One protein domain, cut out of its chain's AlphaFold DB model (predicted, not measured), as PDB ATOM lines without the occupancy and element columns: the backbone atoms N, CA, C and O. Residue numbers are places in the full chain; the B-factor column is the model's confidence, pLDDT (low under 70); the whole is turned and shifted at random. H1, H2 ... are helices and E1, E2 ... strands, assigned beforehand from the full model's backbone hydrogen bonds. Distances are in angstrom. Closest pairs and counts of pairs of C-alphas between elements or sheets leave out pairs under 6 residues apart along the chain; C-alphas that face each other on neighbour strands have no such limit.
ATOM      1  N   THR A 283     -44.001   5.110  54.024       93.38
ATOM      2  CA  THR A 283     -45.020   4.975  52.973       93.38
ATOM      3  C   THR A 283     -45.648   6.320  52.620       93.38
ATOM      4  O   THR A 283     -45.741   7.213  53.461       93.38
ATOM      5  N   ALA A 284     -46.083   6.475  51.369       93.25
ATOM      6  CA  ALA A 284     -46.831   7.642  50.912       93.25
ATOM      7  C   ALA A 284     -47.887   7.248  49.874       93.25
ATOM      8  O   ALA A 284     -47.637   6.419  48.998       93.25
ATOM      9  N   VAL A 285     -49.054   7.887  49.937       93.44
ATOM     10  CA  VAL A 285     -50.112   7.756  48.929       93.44
ATOM     11  C   VAL A 285     -50.184   9.055  48.133       93.44
ATOM     12  O   VAL A 285     -50.314  10.138  48.697       93.44
ATOM     13  N   LEU A 286     -50.086   8.939  46.812       92.06
ATOM     14  CA  LEU A 286     -50.217  10.025  45.850       92.06
ATOM     15  C   LEU A 286     -51.474   9.789  44.996       92.06
ATOM     16  O   LEU A 286     -52.019   8.683  44.946       92.06
ATOM     17  N   LYS A 287     -51.901  10.817  44.252       90.56
ATOM     18  CA  LYS A 287     -53.076  10.753  43.360       90.56
ATOM     19  C   LYS A 287     -53.019   9.574  42.375       90.56
ATOM     20  O   LYS A 287     -54.034   8.929  42.144       90.56
ATOM     21  N   THR A 288     -51.840   9.284  41.823       92.19
ATOM     22  CA  THR A 288     -51.618   8.260  40.783       92.19
ATOM     23  C   THR A 288     -50.604   7.183  41.185       92.19
ATOM     24  O   THR A 288     -50.125   6.448  40.325       92.19
ATOM     25  N   SER A 289     -50.251   7.057  42.471       94.12
ATOM     26  CA  SER A 289     -49.329   6.003  42.926       94.12
ATOM     27  C   SER A 289     -49.343   5.767  44.438       94.12
ATOM     28  O   SER A 289     -49.659   6.679  45.198       94.12
ATOM     29  N   ARG A 290     -48.922   4.580  44.889       94.50
ATOM     30  CA  ARG A 290     -48.466   4.347  46.275       94.50
ATOM     31  C   ARG A 290     -46.956   4.124  46.283       94.50
ATOM     32  O   ARG A 290     -46.430   3.505  45.365       94.50
ATOM     33  N   VAL A 291     -46.269   4.626  47.304       95.56
ATOM     34  CA  VAL A 291     -44.823   4.484  47.514       95.56
ATOM     35  C   VAL A 291     -44.578   3.779  48.843       95.56
ATOM     36  O   VAL A 291     -45.176   4.143  49.856       95.56
ATOM     37  N   PHE A 292     -43.661   2.814  48.838       94.12
ATOM     38  CA  PHE A 292     -43.194   2.065  50.000       94.12
ATOM     39  C   PHE A 292     -41.666   1.996  49.963       94.12
ATOM     40  O   PHE A 292     -41.104   1.547  48.966       94.12
ATOM     41  N   VAL A 293     -40.984   2.369  51.042       91.94
ATOM     42  CA  VAL A 293     -39.584   1.980  51.249       91.94
ATOM     43  C   VAL A 293     -39.587   0.746  52.141       91.94
ATOM     44  O   VAL A 293     -40.124   0.777  53.245       91.94
ATOM     45  N   GLU A 294     -39.031  -0.365  51.665       87.12
ATOM     46  CA  GLU A 294     -38.928  -1.580  52.478       87.12
ATOM     47  C   GLU A 294     -37.785  -1.457  53.478       87.12
ATOM     48  O   GLU A 294     -37.952  -1.708  54.668       87.12
ATOM     49  N   ASN A 295     -36.619  -1.074  52.967       84.75
ATOM     50  CA  ASN A 295     -35.352  -1.013  53.674       84.75
ATOM     51  C   ASN A 295     -34.364  -0.153  52.870       84.75
ATOM     52  O   ASN A 295     -34.637   0.242  51.736       84.75
ATOM     53  N   ASP A 296     -33.188   0.050  53.448       82.75
ATOM     54  CA  ASP A 296     -32.047   0.814  52.938       82.75
ATOM     55  C   ASP A 296     -31.580   0.453  51.514       82.75
ATOM     56  O   ASP A 296     -30.846   1.224  50.899       82.75
ATOM     57  N   SER A 297     -32.008  -0.694  50.973       85.94
ATOM     58  CA  SER A 297     -31.663  -1.181  49.632       85.94
ATOM     59  C   SER A 297     -32.838  -1.244  48.648       85.94
ATOM     60  O   SER A 297     -32.607  -1.510  47.467       85.94
ATOM     61  N   ARG A 298     -34.098  -1.051  49.078       92.12
ATOM     62  CA  ARG A 298     -35.269  -1.335  48.224       92.12
ATOM     63  C   ARG A 298     -36.480  -0.439  48.483       92.12
ATOM     64  O   ARG A 298     -36.988  -0.340  49.601       92.12
ATOM     65  N   ALA A 299     -36.996   0.140  47.400       95.25
ATOM     66  CA  ALA A 299     -38.241   0.901  47.363       95.25
ATOM     67  C   ALA A 299     -39.164   0.391  46.243       95.25
ATOM     68  O   ALA A 299     -38.708  -0.112  45.217       95.25
ATOM     69  N   ILE A 300     -40.472   0.518  46.448       95.38
ATOM     70  CA  ILE A 300     -41.530   0.053  45.549       95.38
ATOM     71  C   ILE A 300     -42.505   1.205  45.315       95.38
ATOM     72  O   ILE A 300     -42.946   1.860  46.259       95.38
ATOM     73  N   MET A 301     -42.865   1.428  44.055       96.50
ATOM     74  CA  MET A 301     -43.878   2.380  43.629       96.50
ATOM     75  C   MET A 301     -44.923   1.661  42.771       96.50
ATOM     76  O   MET A 301     -44.657   1.270  41.636       96.50
ATOM     77  N   GLU A 302     -46.125   1.504  43.312       95.88
ATOM     78  CA  GLU A 302     -47.296   1.060  42.554       95.88
ATOM     79  C   GLU A 302     -47.818   2.253  41.752       95.88
ATOM     80  O   GLU A 302     -48.152   3.285  42.336       95.88
ATOM     81  N   ILE A 303     -47.877   2.137  40.428       95.31
ATOM     82  CA  ILE A 303     -48.260   3.214  39.511       95.31
ATOM     83  C   ILE A 303     -49.668   2.948  38.983       95.31
ATOM     84  O   ILE A 303     -49.968   1.862  38.490       95.31
ATOM     85  N   ALA A 304     -50.526   3.964  39.048       94.06
ATOM     86  CA  ALA A 304     -51.921   3.889  38.648       94.06
ATOM     87  C   ALA A 304     -52.287   4.884  37.543       94.06
ATOM     88  O   ALA A 304     -51.756   5.992  37.440       94.06
ATOM     89  N   SER A 305     -53.263   4.474  36.740       92.56
ATOM     90  CA  SER A 305     -53.976   5.318  35.788       92.56
ATOM     91  C   SER A 305     -54.790   6.418  36.486       92.56
ATOM     92  O   SER A 305     -55.075   6.359  37.684       92.56
ATOM     93  N   SER A 306     -55.262   7.398  35.711       88.19
ATOM     94  CA  SER A 306     -56.227   8.408  36.174       88.19
ATOM     95  C   SER A 306     -57.559   7.816  36.665       88.19
ATOM     96  O   SER A 306     -58.267   8.486  37.410       88.19
ATOM     97  N   LYS A 307     -57.881   6.569  36.286       88.25
ATOM     98  CA  LYS A 307     -59.072   5.816  36.718       88.25
ATOM     99  C   LYS A 307     -58.842   4.968  37.982       88.25
ATOM    100  O   LYS A 307     -59.674   4.128  38.296       88.25
ATOM    101  N   GLY A 308     -57.709   5.125  38.673       89.44
ATOM    102  CA  GLY A 308     -57.384   4.386  39.902       89.44
ATOM    103  C   GLY A 308     -56.777   2.994  39.688       89.44
ATOM    104  O   GLY A 308     -56.028   2.537  40.548       89.44
ATOM    105  N   VAL A 309     -56.998   2.356  38.535       94.00
ATOM    106  CA  VAL A 309     -56.411   1.043  38.202       94.00
ATOM    107  C   VAL A 309     -54.883   1.118  38.158       94.00
ATOM    108  O   VAL A 309     -54.339   1.970  37.448       94.00
ATOM    109  N   VAL A 310     -54.207   0.212  38.869       94.31
ATOM    110  CA  VAL A 310     -52.749   0.002  38.857       94.31
ATOM    111  C   VAL A 310     -52.329  -0.580  37.506       94.31
ATOM    112  O   VAL A 310     -52.841  -1.614  37.086       94.31
ATOM    113  N   THR A 311     -51.406   0.088  36.809       93.69
ATOM    114  CA  THR A 311     -50.933  -0.310  35.467       93.69
ATOM    115  C   THR A 311     -49.526  -0.901  35.471       93.69
ATOM    116  O   THR A 311     -49.180  -1.651  34.555       93.69
ATOM    117  N   ASP A 312     -48.714  -0.544  36.470       94.12
ATOM    118  CA  ASP A 312     -47.292  -0.880  36.559       94.12
ATOM    119  C   ASP A 312     -46.828  -0.904  38.026       94.12
ATOM    120  O   ASP A 312     -47.352  -0.172  38.868       94.12
ATOM    121  N   ILE A 313     -45.803  -1.698  38.332       95.81
ATOM    122  CA  ILE A 313     -45.128  -1.725  39.635       95.81
ATOM    123  C   ILE A 313     -43.638  -1.471  39.394       95.81
ATOM    124  O   ILE A 313     -42.926  -2.322  38.861       95.81
ATOM    125  N   MET A 314     -43.159  -0.286  39.768       96.69
ATOM    126  CA  MET A 314     -41.752   0.096  39.673       96.69
ATOM    127  C   MET A 314     -41.031  -0.296  40.965       96.69
ATOM    128  O   MET A 314     -41.378   0.181  42.044       96.69
ATOM    129  N   ILE A 315     -40.009  -1.142  40.867       96.06
ATOM    130  CA  ILE A 315     -39.175  -1.555  42.000       96.06
ATOM    131  C   ILE A 315     -37.773  -0.995  41.803       96.06
ATOM    132  O   ILE A 315     -37.089  -1.337  40.838       96.06
ATOM    133  N   VAL A 316     -37.339  -0.158  42.739       95.81
ATOM    134  CA  VAL A 316     -35.974   0.361  42.811       95.81
ATOM    135  C   VAL A 316     -35.187  -0.508  43.778       95.81
ATOM    136  O   VAL A 316     -35.620  -0.744  44.904       95.81
ATOM    137  N   THR A 317     -34.046  -1.025  43.340       92.19
ATOM    138  CA  THR A 317     -33.135  -1.828  44.163       92.19
ATOM    139  C   THR A 317     -31.727  -1.270  44.041       92.19
ATOM    140  O   THR A 317     -31.261  -1.028  42.932       92.19
ATOM    141  N   ILE A 318     -31.057  -1.075  45.170       87.44
ATOM    142  CA  ILE A 318     -29.703  -0.533  45.265       87.44
ATOM    143  C   ILE A 318     -28.827  -1.600  45.915       87.44
ATOM    144  O   ILE A 318     -29.096  -2.026  47.034       87.44
ATOM    145  N   ARG A 319     -27.789  -2.064  45.218       78.62
ATOM    146  CA  ARG A 319     -26.839  -3.057  45.740       78.62
ATOM    147  C   ARG A 319     -25.424  -2.578  45.468       78.62
ATOM    148  O   ARG A 319     -25.080  -2.329  44.321       78.62
ATOM    149  N   TYR A 320     -24.621  -2.465  46.527       73.00
ATOM    150  CA  TYR A 320     -23.236  -1.976  46.453       73.00
ATOM    151  C   TYR A 320     -23.139  -0.605  45.749       73.00
ATOM    152  O   TYR A 320     -22.351  -0.423  44.830       73.00
ATOM    153  N   GLY A 321     -24.018   0.336  46.121       68.69
ATOM    154  CA  GLY A 321     -24.146   1.664  45.496       68.69
ATOM    155  C   GLY A 321     -24.916   1.679  44.168       68.69
ATOM    156  O   GLY A 321     -25.682   2.607  43.914       68.69
ATOM    157  N   VAL A 322     -24.799   0.625  43.356       78.25
ATOM    158  CA  VAL A 322     -25.440   0.533  42.036       78.25
ATOM    159  C   VAL A 322     -26.958   0.397  42.168       78.25
ATOM    160  O   VAL A 322     -27.467  -0.578  42.729       78.25
ATOM    161  N   GLN A 323     -27.694   1.358  41.604       91.06
ATOM    162  CA  GLN A 323     -29.147   1.288  41.477       91.06
ATOM    163  C   GLN A 323     -29.575   0.506  40.232       91.06
ATOM    164  O   GLN A 323     -28.921   0.487  39.194       91.06
ATOM    165  N   THR A 324     -30.721  -0.150  40.335       91.62
ATOM    166  CA  THR A 324     -31.436  -0.795  39.240       91.62
ATOM    167  C   THR A 324     -32.924  -0.551  39.437       91.62
ATOM    168  O   THR A 324     -33.454  -0.772  40.529       91.62
ATOM    169  N   VAL A 325     -33.614  -0.132  38.380       95.62
ATOM    170  CA  VAL A 325     -35.077  -0.035  38.357       95.62
ATOM    171  C   VAL A 325     -35.617  -1.204  37.548       95.62
ATOM    172  O   VAL A 325     -35.164  -1.454  36.437       95.62
ATOM    173  N   THR A 326     -36.574  -1.948  38.097       95.19
ATOM    174  CA  THR A 326     -37.294  -2.994  37.357       95.19
ATOM    175  C   THR A 326     -38.788  -2.696  37.374       95.19
ATOM    176  O   THR A 326     -39.368  -2.499  38.443       95.19
ATOM    177  N   LEU A 327     -39.397  -2.627  36.192       95.94
ATOM    178  CA  LEU A 327     -40.813  -2.351  35.987       95.94
ATOM    179  C   LEU A 327     -41.559  -3.656  35.708       95.94
ATOM    180  O   LEU A 327     -41.280  -4.332  34.720       95.94
ATOM    181  N   TYR A 328     -42.525  -3.984  36.556       95.19
ATOM    182  CA  TYR A 328     -43.363  -5.174  36.440       95.19
ATOM    183  C   TYR A 328     -44.808  -4.800  36.104       95.19
ATOM    184  O   TYR A 328     -45.261  -3.689  36.390       95.19
ATOM    185  N   LYS A 329     -45.558  -5.757  35.557       93.06
ATOM    186  CA  LYS A 329     -47.024  -5.702  35.523       93.06
ATOM    187  C   LYS A 329     -47.614  -6.357  36.781       93.06
ATOM    188  O   LYS A 329     -46.958  -7.230  37.354       93.06
ATOM    189  N   PRO A 330     -48.811  -5.943  37.235       93.19
ATOM    190  CA  PRO A 330     -49.527  -6.677  38.273       93.19
ATOM    191  C   PRO A 330     -49.912  -8.079  37.769       93.19
ATOM    192  O   PRO A 330     -50.180  -8.250  36.582       93.19
ATOM    193  N   VAL A 331     -49.959  -9.075  38.659       91.06
ATOM    194  CA  VAL A 331     -50.453 -10.435  38.328       91.06
ATOM    195  C   VAL A 331     -51.937 -10.409  37.952       91.06
ATOM    196  O   VAL A 331     -52.384 -11.132  37.065       91.06
ATOM    197  N   GLN A 332     -52.701  -9.570  38.646       87.56
ATOM    198  CA  GLN A 332     -54.151  -9.485  38.546       87.56
ATOM    199  C   GLN A 332     -54.547  -8.283  37.672       87.56
ATOM    200  O   GLN A 332     -54.028  -7.176  37.837       87.56
ATOM    201  N   ASN A 333     -55.493  -8.483  36.752       82.81
ATOM    202  CA  ASN A 333     -56.023  -7.405  35.917       82.81
ATOM    203  C   ASN A 333     -56.950  -6.473  36.721       82.81
ATOM    204  O   ASN A 333     -57.666  -6.913  37.614       82.81
ATOM    205  N   ASN A 334     -56.981  -5.186  36.357       86.69
ATOM    206  CA  ASN A 334     -57.887  -4.165  36.913       86.69
ATOM    207  C   ASN A 334     -57.802  -3.908  38.437       86.69
ATOM    208  O   ASN A 334     -58.719  -3.310  39.004       86.69
ATOM    209  N   VAL A 335     -56.697  -4.275  39.099       90.25
ATOM    210  CA  VAL A 335     -56.470  -3.975  40.527       90.25
ATOM    211  C   VAL A 335     -56.551  -2.471  40.789       90.25
ATOM    212  O   VAL A 335     -55.861  -1.678  40.148       90.25
ATOM    213  N   GLN A 336     -57.367  -2.069  41.761       91.81
ATOM    214  CA  GLN A 336     -57.522  -0.669  42.150       91.81
ATOM    215  C   GLN A 336     -56.433  -0.232  43.134       91.81
ATOM    216  O   GLN A 336     -56.146  -0.915  44.116       91.81
ATOM    217  N   LYS A 337     -55.846   0.947  42.904       91.50
ATOM    218  CA  LYS A 337     -54.878   1.568  43.814       91.50
ATOM    219  C   LYS A 337     -55.580   1.998  45.100       91.50
ATOM    220  O   LYS A 337     -56.284   3.009  45.108       91.50
ATOM    221  N   ALA A 338     -55.301   1.303  46.199       87.25
ATOM    222  CA  ALA A 338     -55.767   1.689  47.529       87.25
ATOM    223  C   ALA A 338     -55.405   3.147  47.879       87.25
ATOM    224  O   ALA A 338     -54.444   3.722  47.351       87.25
ATOM    225  N   ASN A 339     -56.181   3.758  48.773       85.88
ATOM    226  CA  ASN A 339     -55.974   5.145  49.213       85.88
ATOM    227  C   ASN A 339     -55.257   5.250  50.569       85.88
ATOM    228  O   ASN A 339     -55.035   6.346  51.073       85.88
ATOM    229  N   ASP A 340     -54.832   4.111  51.103       85.25
ATOM    230  CA  ASP A 340     -54.128   3.939  52.365       85.25
ATOM    231  C   ASP A 340     -52.862   3.068  52.196       85.25
ATOM    232  O   ASP A 340     -52.629   2.432  51.158       85.25
ATOM    233  N   SER A 341     -52.031   3.049  53.237       75.25
ATOM    234  CA  SER A 341     -50.801   2.249  53.329       75.25
ATOM    235  C   SER A 341     -50.978   0.899  54.036       75.25
ATOM    236  O   SER A 341     -50.027   0.123  54.088       75.25
ATOM    237  N   THR A 342     -52.167   0.615  54.575       74.81
ATOM    238  CA  THR A 342     -52.489  -0.618  55.316       74.81
ATOM    239  C   THR A 342     -52.952  -1.763  54.418       74.81
ATOM    240  O   THR A 342     -52.691  -2.924  54.722       74.81
ATOM    241  N   THR A 343     -53.604  -1.453  53.298       76.75
ATOM    242  CA  THR A 343     -54.005  -2.417  52.275       76.75
ATOM    243  C   THR A 343     -52.754  -3.080  51.682       76.75
ATOM    244  O   THR A 343     -51.827  -2.344  51.313       76.75
ATOM    245  N   PRO A 344     -52.707  -4.424  51.550       76.75
ATOM    246  CA  PRO A 344     -51.572  -5.155  50.989       76.75
ATOM    247  C   PRO A 344     -51.058  -4.609  49.651       76.75
ATOM    248  O   PRO A 344     -51.742  -3.870  48.934       76.75
ATOM    249  N   ARG A 345     -49.816  -4.963  49.319       83.62
ATOM    250  CA  ARG A 345     -49.200  -4.579  48.045       83.62
ATOM    251  C   ARG A 345     -49.734  -5.434  46.905       83.62
ATOM    252  O   ARG A 345     -50.065  -6.598  47.111       83.62
ATOM    253  N   VAL A 346     -49.774  -4.861  45.707       86.00
ATOM    254  CA  VAL A 346     -50.203  -5.582  44.505       86.00
ATOM    255  C   VAL A 346     -49.172  -6.651  44.128       86.00
ATOM    256  O   VAL A 346     -47.966  -6.401  44.148       86.00
ATOM    257  N   GLU A 347     -49.652  -7.846  43.784       87.56
ATOM    258  CA  GLU A 347     -48.807  -8.977  43.396       87.56
ATOM    259  C   GLU A 347     -48.043  -8.699  42.096       87.56
ATOM    260  O   GLU A 347     -48.585  -8.167  41.123       87.56
ATOM    261  N   ILE A 348     -46.764  -9.074  42.089       90.69
ATOM    262  CA  ILE A 348     -45.783  -8.718  41.060       90.69
ATOM    263  C   ILE A 348     -45.693  -9.844  40.022       90.69
ATOM    264  O   ILE A 348     -45.438 -10.992  40.380       90.69
ATOM    265  N   GLY A 349     -45.887  -9.522  38.740       83.62
ATOM    266  CA  GLY A 349     -45.789 -10.483  37.639       83.62
ATOM    267  C   GLY A 349     -44.395 -11.104  37.483       83.62
ATOM    268  O   GLY A 349     -43.386 -10.511  37.855       83.62
ATOM    269  N   GLN A 350     -44.331 -12.301  36.891       79.88
ATOM    270  CA  GLN A 350     -43.095 -13.098  36.794       79.88
ATOM    271  C   GLN A 350     -41.987 -12.465  35.929       79.88
ATOM    272  O   GLN A 350     -40.817 -12.807  36.090       79.88
ATOM    273  N   SER A 351     -42.335 -11.547  35.022       83.31
ATOM    274  CA  SER A 351     -41.391 -10.832  34.157       83.31
ATOM    275  C   SER A 351     -41.467  -9.323  34.389       83.31
ATOM    276  O   SER A 351     -42.551  -8.769  34.596       83.31
ATOM    277  N   GLY A 352     -40.313  -8.656  34.341       87.25
ATOM    278  CA  GLY A 352     -40.196  -7.210  34.509       87.25
ATOM    279  C   GLY A 352     -39.013  -6.632  33.735       87.25
ATOM    280  O   GLY A 352     -37.916  -7.192  33.743       87.25
ATOM    281  N   MET A 353     -39.237  -5.499  33.071       91.19
ATOM    282  CA  MET A 353     -38.228  -4.806  32.266       91.19
ATOM    283  C   MET A 353     -37.243  -4.070  33.174       91.19
ATOM    284  O   MET A 353     -37.659  -3.385  34.109       91.19
ATOM    285  N   ARG A 354     -35.938  -4.218  32.922       92.50
ATOM    286  CA  ARG A 354     -34.872  -3.725  33.805       92.50
ATOM    287  C   ARG A 354     -34.074  -2.594  33.159       92.50
ATOM    288  O   ARG A 354     -33.515  -2.770  32.084       92.50
ATOM    289  N   TYR A 355     -33.947  -1.498  33.895       91.62
ATOM    290  CA  TYR A 355     -33.242  -0.270  33.537       91.62
ATOM    291  C   TYR A 355     -32.073  -0.061  34.511       91.62
ATOM    292  O   TYR A 355     -32.224  -0.304  35.719       91.62
ATOM    293  N   LYS A 356     -30.907   0.356  34.004       86.81
ATOM    294  CA  LYS A 356     -29.694   0.573  34.817       86.81
ATOM    295  C   LYS A 356     -29.361   2.053  34.980       86.81
ATOM    296  O   LYS A 356     -28.867   2.440  36.034       86.81
ATOM    297  N   ASN A 357     -29.683   2.851  33.970       84.88
ATOM    298  CA  ASN A 357     -29.421   4.280  33.914       84.88
ATOM    299  C   ASN A 357     -30.754   5.042  33.985       84.88
ATOM    300  O   ASN A 357     -31.812   4.504  33.643       84.88
ATOM    301  N   PHE A 358     -30.727   6.316  34.387       85.88
ATOM    302  CA  PHE A 358     -31.946   7.141  34.373       85.88
ATOM    303  C   PHE A 358     -32.430   7.433  32.938       85.88
ATOM    304  O   PHE A 358     -33.632   7.523  32.688       85.88
ATOM    305  N   SER A 359     -31.491   7.562  31.997       85.81
ATOM    306  CA  SER A 359     -31.727   7.812  30.570       85.81
ATOM    307  C   SER A 359     -32.486   6.682  29.866       85.81
ATOM    308  O   SER A 359     -33.281   6.969  28.975       85.81
ATOM    309  N   ASP A 360     -32.301   5.429  30.297       87.38
ATOM    310  CA  ASP A 360     -32.976   4.248  29.732       87.38
ATOM    311  C   ASP A 360     -34.508   4.272  29.953       87.38
ATOM    312  O   ASP A 360     -35.253   3.558  29.280       87.38
ATOM    313  N   LEU A 361     -34.992   5.033  30.945       87.50
ATOM    314  CA  LEU A 361     -36.406   5.076  31.317       87.50
ATOM    315  C   LEU A 361     -37.225   5.895  30.314       87.50
ATOM    316  O   LEU A 361     -36.890   7.037  30.004       87.50
ATOM    317  N   GLU A 362     -38.386   5.376  29.909       89.69
ATOM    318  CA  GLU A 362     -39.367   6.146  29.138       89.69
ATOM    319  C   GLU A 362     -39.783   7.439  29.858       89.69
ATOM    320  O   GLU A 362     -39.920   7.479  31.082       89.69
ATOM    321  N   ARG A 363     -40.114   8.488  29.094       88.12
ATOM    322  CA  ARG A 363     -40.480   9.822  29.614       88.12
ATOM    323  C   ARG A 363     -41.594   9.807  30.677       88.12
ATOM    324  O   ARG A 363     -41.571  10.617  31.602       88.12
ATOM    325  N   ARG A 364     -42.552   8.874  30.581       87.94
ATOM    326  CA  ARG A 364     -43.598   8.658  31.601       87.94
ATOM    327  C   ARG A 364     -43.022   8.046  32.884       87.94
ATOM    328  O   ARG A 364     -43.336   8.509  33.979       87.94
ATOM    329  N   LEU A 365     -42.168   7.031  32.763       90.06
ATOM    330  CA  LEU A 365     -41.510   6.373  33.896       90.06
ATOM    331  C   LEU A 365     -40.550   7.327  34.615       90.06
ATOM    332  O   LEU A 365     -40.549   7.364  35.841       90.06
ATOM    333  N   GLN A 366     -39.827   8.170  33.872       91.75
ATOM    334  CA  GLN A 366     -39.013   9.262  34.416       91.75
ATOM    335  C   GLN A 366     -39.827  10.198  35.329       91.75
ATOM    336  O   GLN A 366     -39.379  10.527  36.427       91.75
ATOM    337  N   GLN A 367     -41.046  10.580  34.927       91.44
ATOM    338  CA  GLN A 367     -41.925  11.427  35.743       91.44
ATOM    339  C   GLN A 367     -42.413  10.716  37.019       91.44
ATOM    340  O   GLN A 367     -42.527  11.345  38.073       91.44
ATOM    341  N   HIS A 368     -42.686   9.408  36.953       93.31
ATOM    342  CA  HIS A 368     -43.010   8.616  38.142       93.31
ATOM    343  C   HIS A 368     -41.793   8.485  39.078       93.31
ATOM    344  O   HIS A 368     -41.935   8.730  40.276       93.31
ATOM    345  N   TYR A 369     -40.593   8.231  38.544       94.19
ATOM    346  CA  TYR A 369     -39.344   8.210  39.315       94.19
ATOM    347  C   TYR A 369     -39.061   9.555  40.010       94.19
ATOM    348  O   TYR A 369     -38.745   9.575  41.196       94.19
ATOM    349  N   ASP A 370     -39.255  10.692  39.331       92.31
ATOM    350  CA  ASP A 370     -39.095  12.021  39.944       92.31
ATOM    351  C   ASP A 370     -40.069  12.260  41.110       92.31
ATOM    352  O   ASP A 370     -39.760  13.003  42.043       92.31
ATOM    353  N   ASN A 371     -41.253  11.644  41.083       93.38
ATOM    354  CA  ASN A 371     -42.204  11.710  42.193       93.38
ATOM    355  C   ASN A 371     -41.820  10.756  43.336       93.38
ATOM    356  O   ASN A 371     -41.942  11.139  44.498       93.38
ATOM    357  N   LEU A 372     -41.277   9.573  43.029       95.06
ATOM    358  CA  LEU A 372     -40.675   8.677  44.020       95.06
ATOM    359  C   LEU A 372     -39.484   9.338  44.734       95.06
ATOM    360  O   LEU A 372     -39.427   9.311  45.961       95.06
ATOM    361  N   TYR A 373     -38.587  10.002  43.997       94.19
ATOM    362  CA  TYR A 373     -37.472  10.763  44.567       94.19
ATOM    363  C   TYR A 373     -37.957  11.856  45.534       94.19
ATOM    364  O   TYR A 373     -37.485  11.934  46.666       94.19
ATOM    365  N   LYS A 374     -38.976  12.642  45.150       93.00
ATOM    366  CA  LYS A 374     -39.591  13.644  46.044       93.00
ATOM    367  C   LYS A 374     -40.195  13.014  47.303       93.00
ATOM    368  O   LYS A 374     -40.121  13.616  48.370       93.00
ATOM    369  N   CYS A 375     -40.783  11.819  47.216       94.44
ATOM    370  CA  CYS A 375     -41.244  11.087  48.398       94.44
ATOM    371  C   CYS A 375     -40.078  10.649  49.295       94.44
ATOM    372  O   CYS A 375     -40.157  10.851  50.502       94.44
ATOM    373  N   VAL A 376     -38.984  10.137  48.723       94.12
ATOM    374  CA  VAL A 376     -37.765   9.765  49.464       94.12
ATOM    375  C   VAL A 376     -37.155  10.969  50.188       94.12
ATOM    376  O   VAL A 376     -36.915  10.886  51.391       94.12
TER     377      VAL A 376
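What this domain is: This is residues 283 to 376 of the 607 residues of the protein "Protein kinase domain-containing protein" of Diploscapter pachys (UniProt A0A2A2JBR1). One twisted sheet of six strands, with a single helix, H1, lying slantwise over one face; the opposite face has no named helix. The strands form a meander, each the antiparallel neighbour of the one before, in the order E1 - E2 - E3 - E4 - E5 - E6, and H1 follows last. The class of these 94 printed residues is mixed, helices and strands. The whole is compact, with a radius of gyration of the C-alphas of 12.5 A, and spans 34 by 24 by 22 A.

Where its parts are: E1, residues 283 to 286, begins at C-alpha 283 (-45.020, 4.975, 52.973). E2 is residues 289 to 295, 19.0 A long, and E3 residues 298 to 304, 19.9 A. E4, residues 310 to 319, measures 27.0 A, and E5, residues 322 to 330, 25.4 A. E6, residues 348 to 355, bends by 82 degrees at residue 351. H1, residues 363 to 376, is 20.0 A long and ends at C-alpha 376 (-37.765, 9.765, 49.464).

How they stand to each other: The edge strands are E1 and E6, which are apart. In the hairpin E1 and E2, N 284 and O 291 are 2.9 A apart; in E2 and E3, N 292 and O 300 are 2.8 A apart. Across E3 and E4, N 301 and O 314 stand at 2.8 A, across E4 and E5, N 315 and O 326 at 2.9 A, and across E5 and E6, N 327 and O 353 at 2.8 A. H1 is on the sheet at a height of 9.1 A, over E2, E3 and E4, its line at 54 degrees to E3 on the local plane. The closest C-alphas of E2 and H1, Val 291 and Leu 372, are 6.9 A apart. In H1 every O i to N i+4 pair is within hydrogen-bond range.

The domain as a whole: The C-alphas farthest apart, of Lys 307 and Tyr 320, are 37.9 A apart. The printed part has no cut. The link E5 to E6, residues 331 to 347, is long. Mean pLDDT of the printed part is 89.6, with residue 321 under 70.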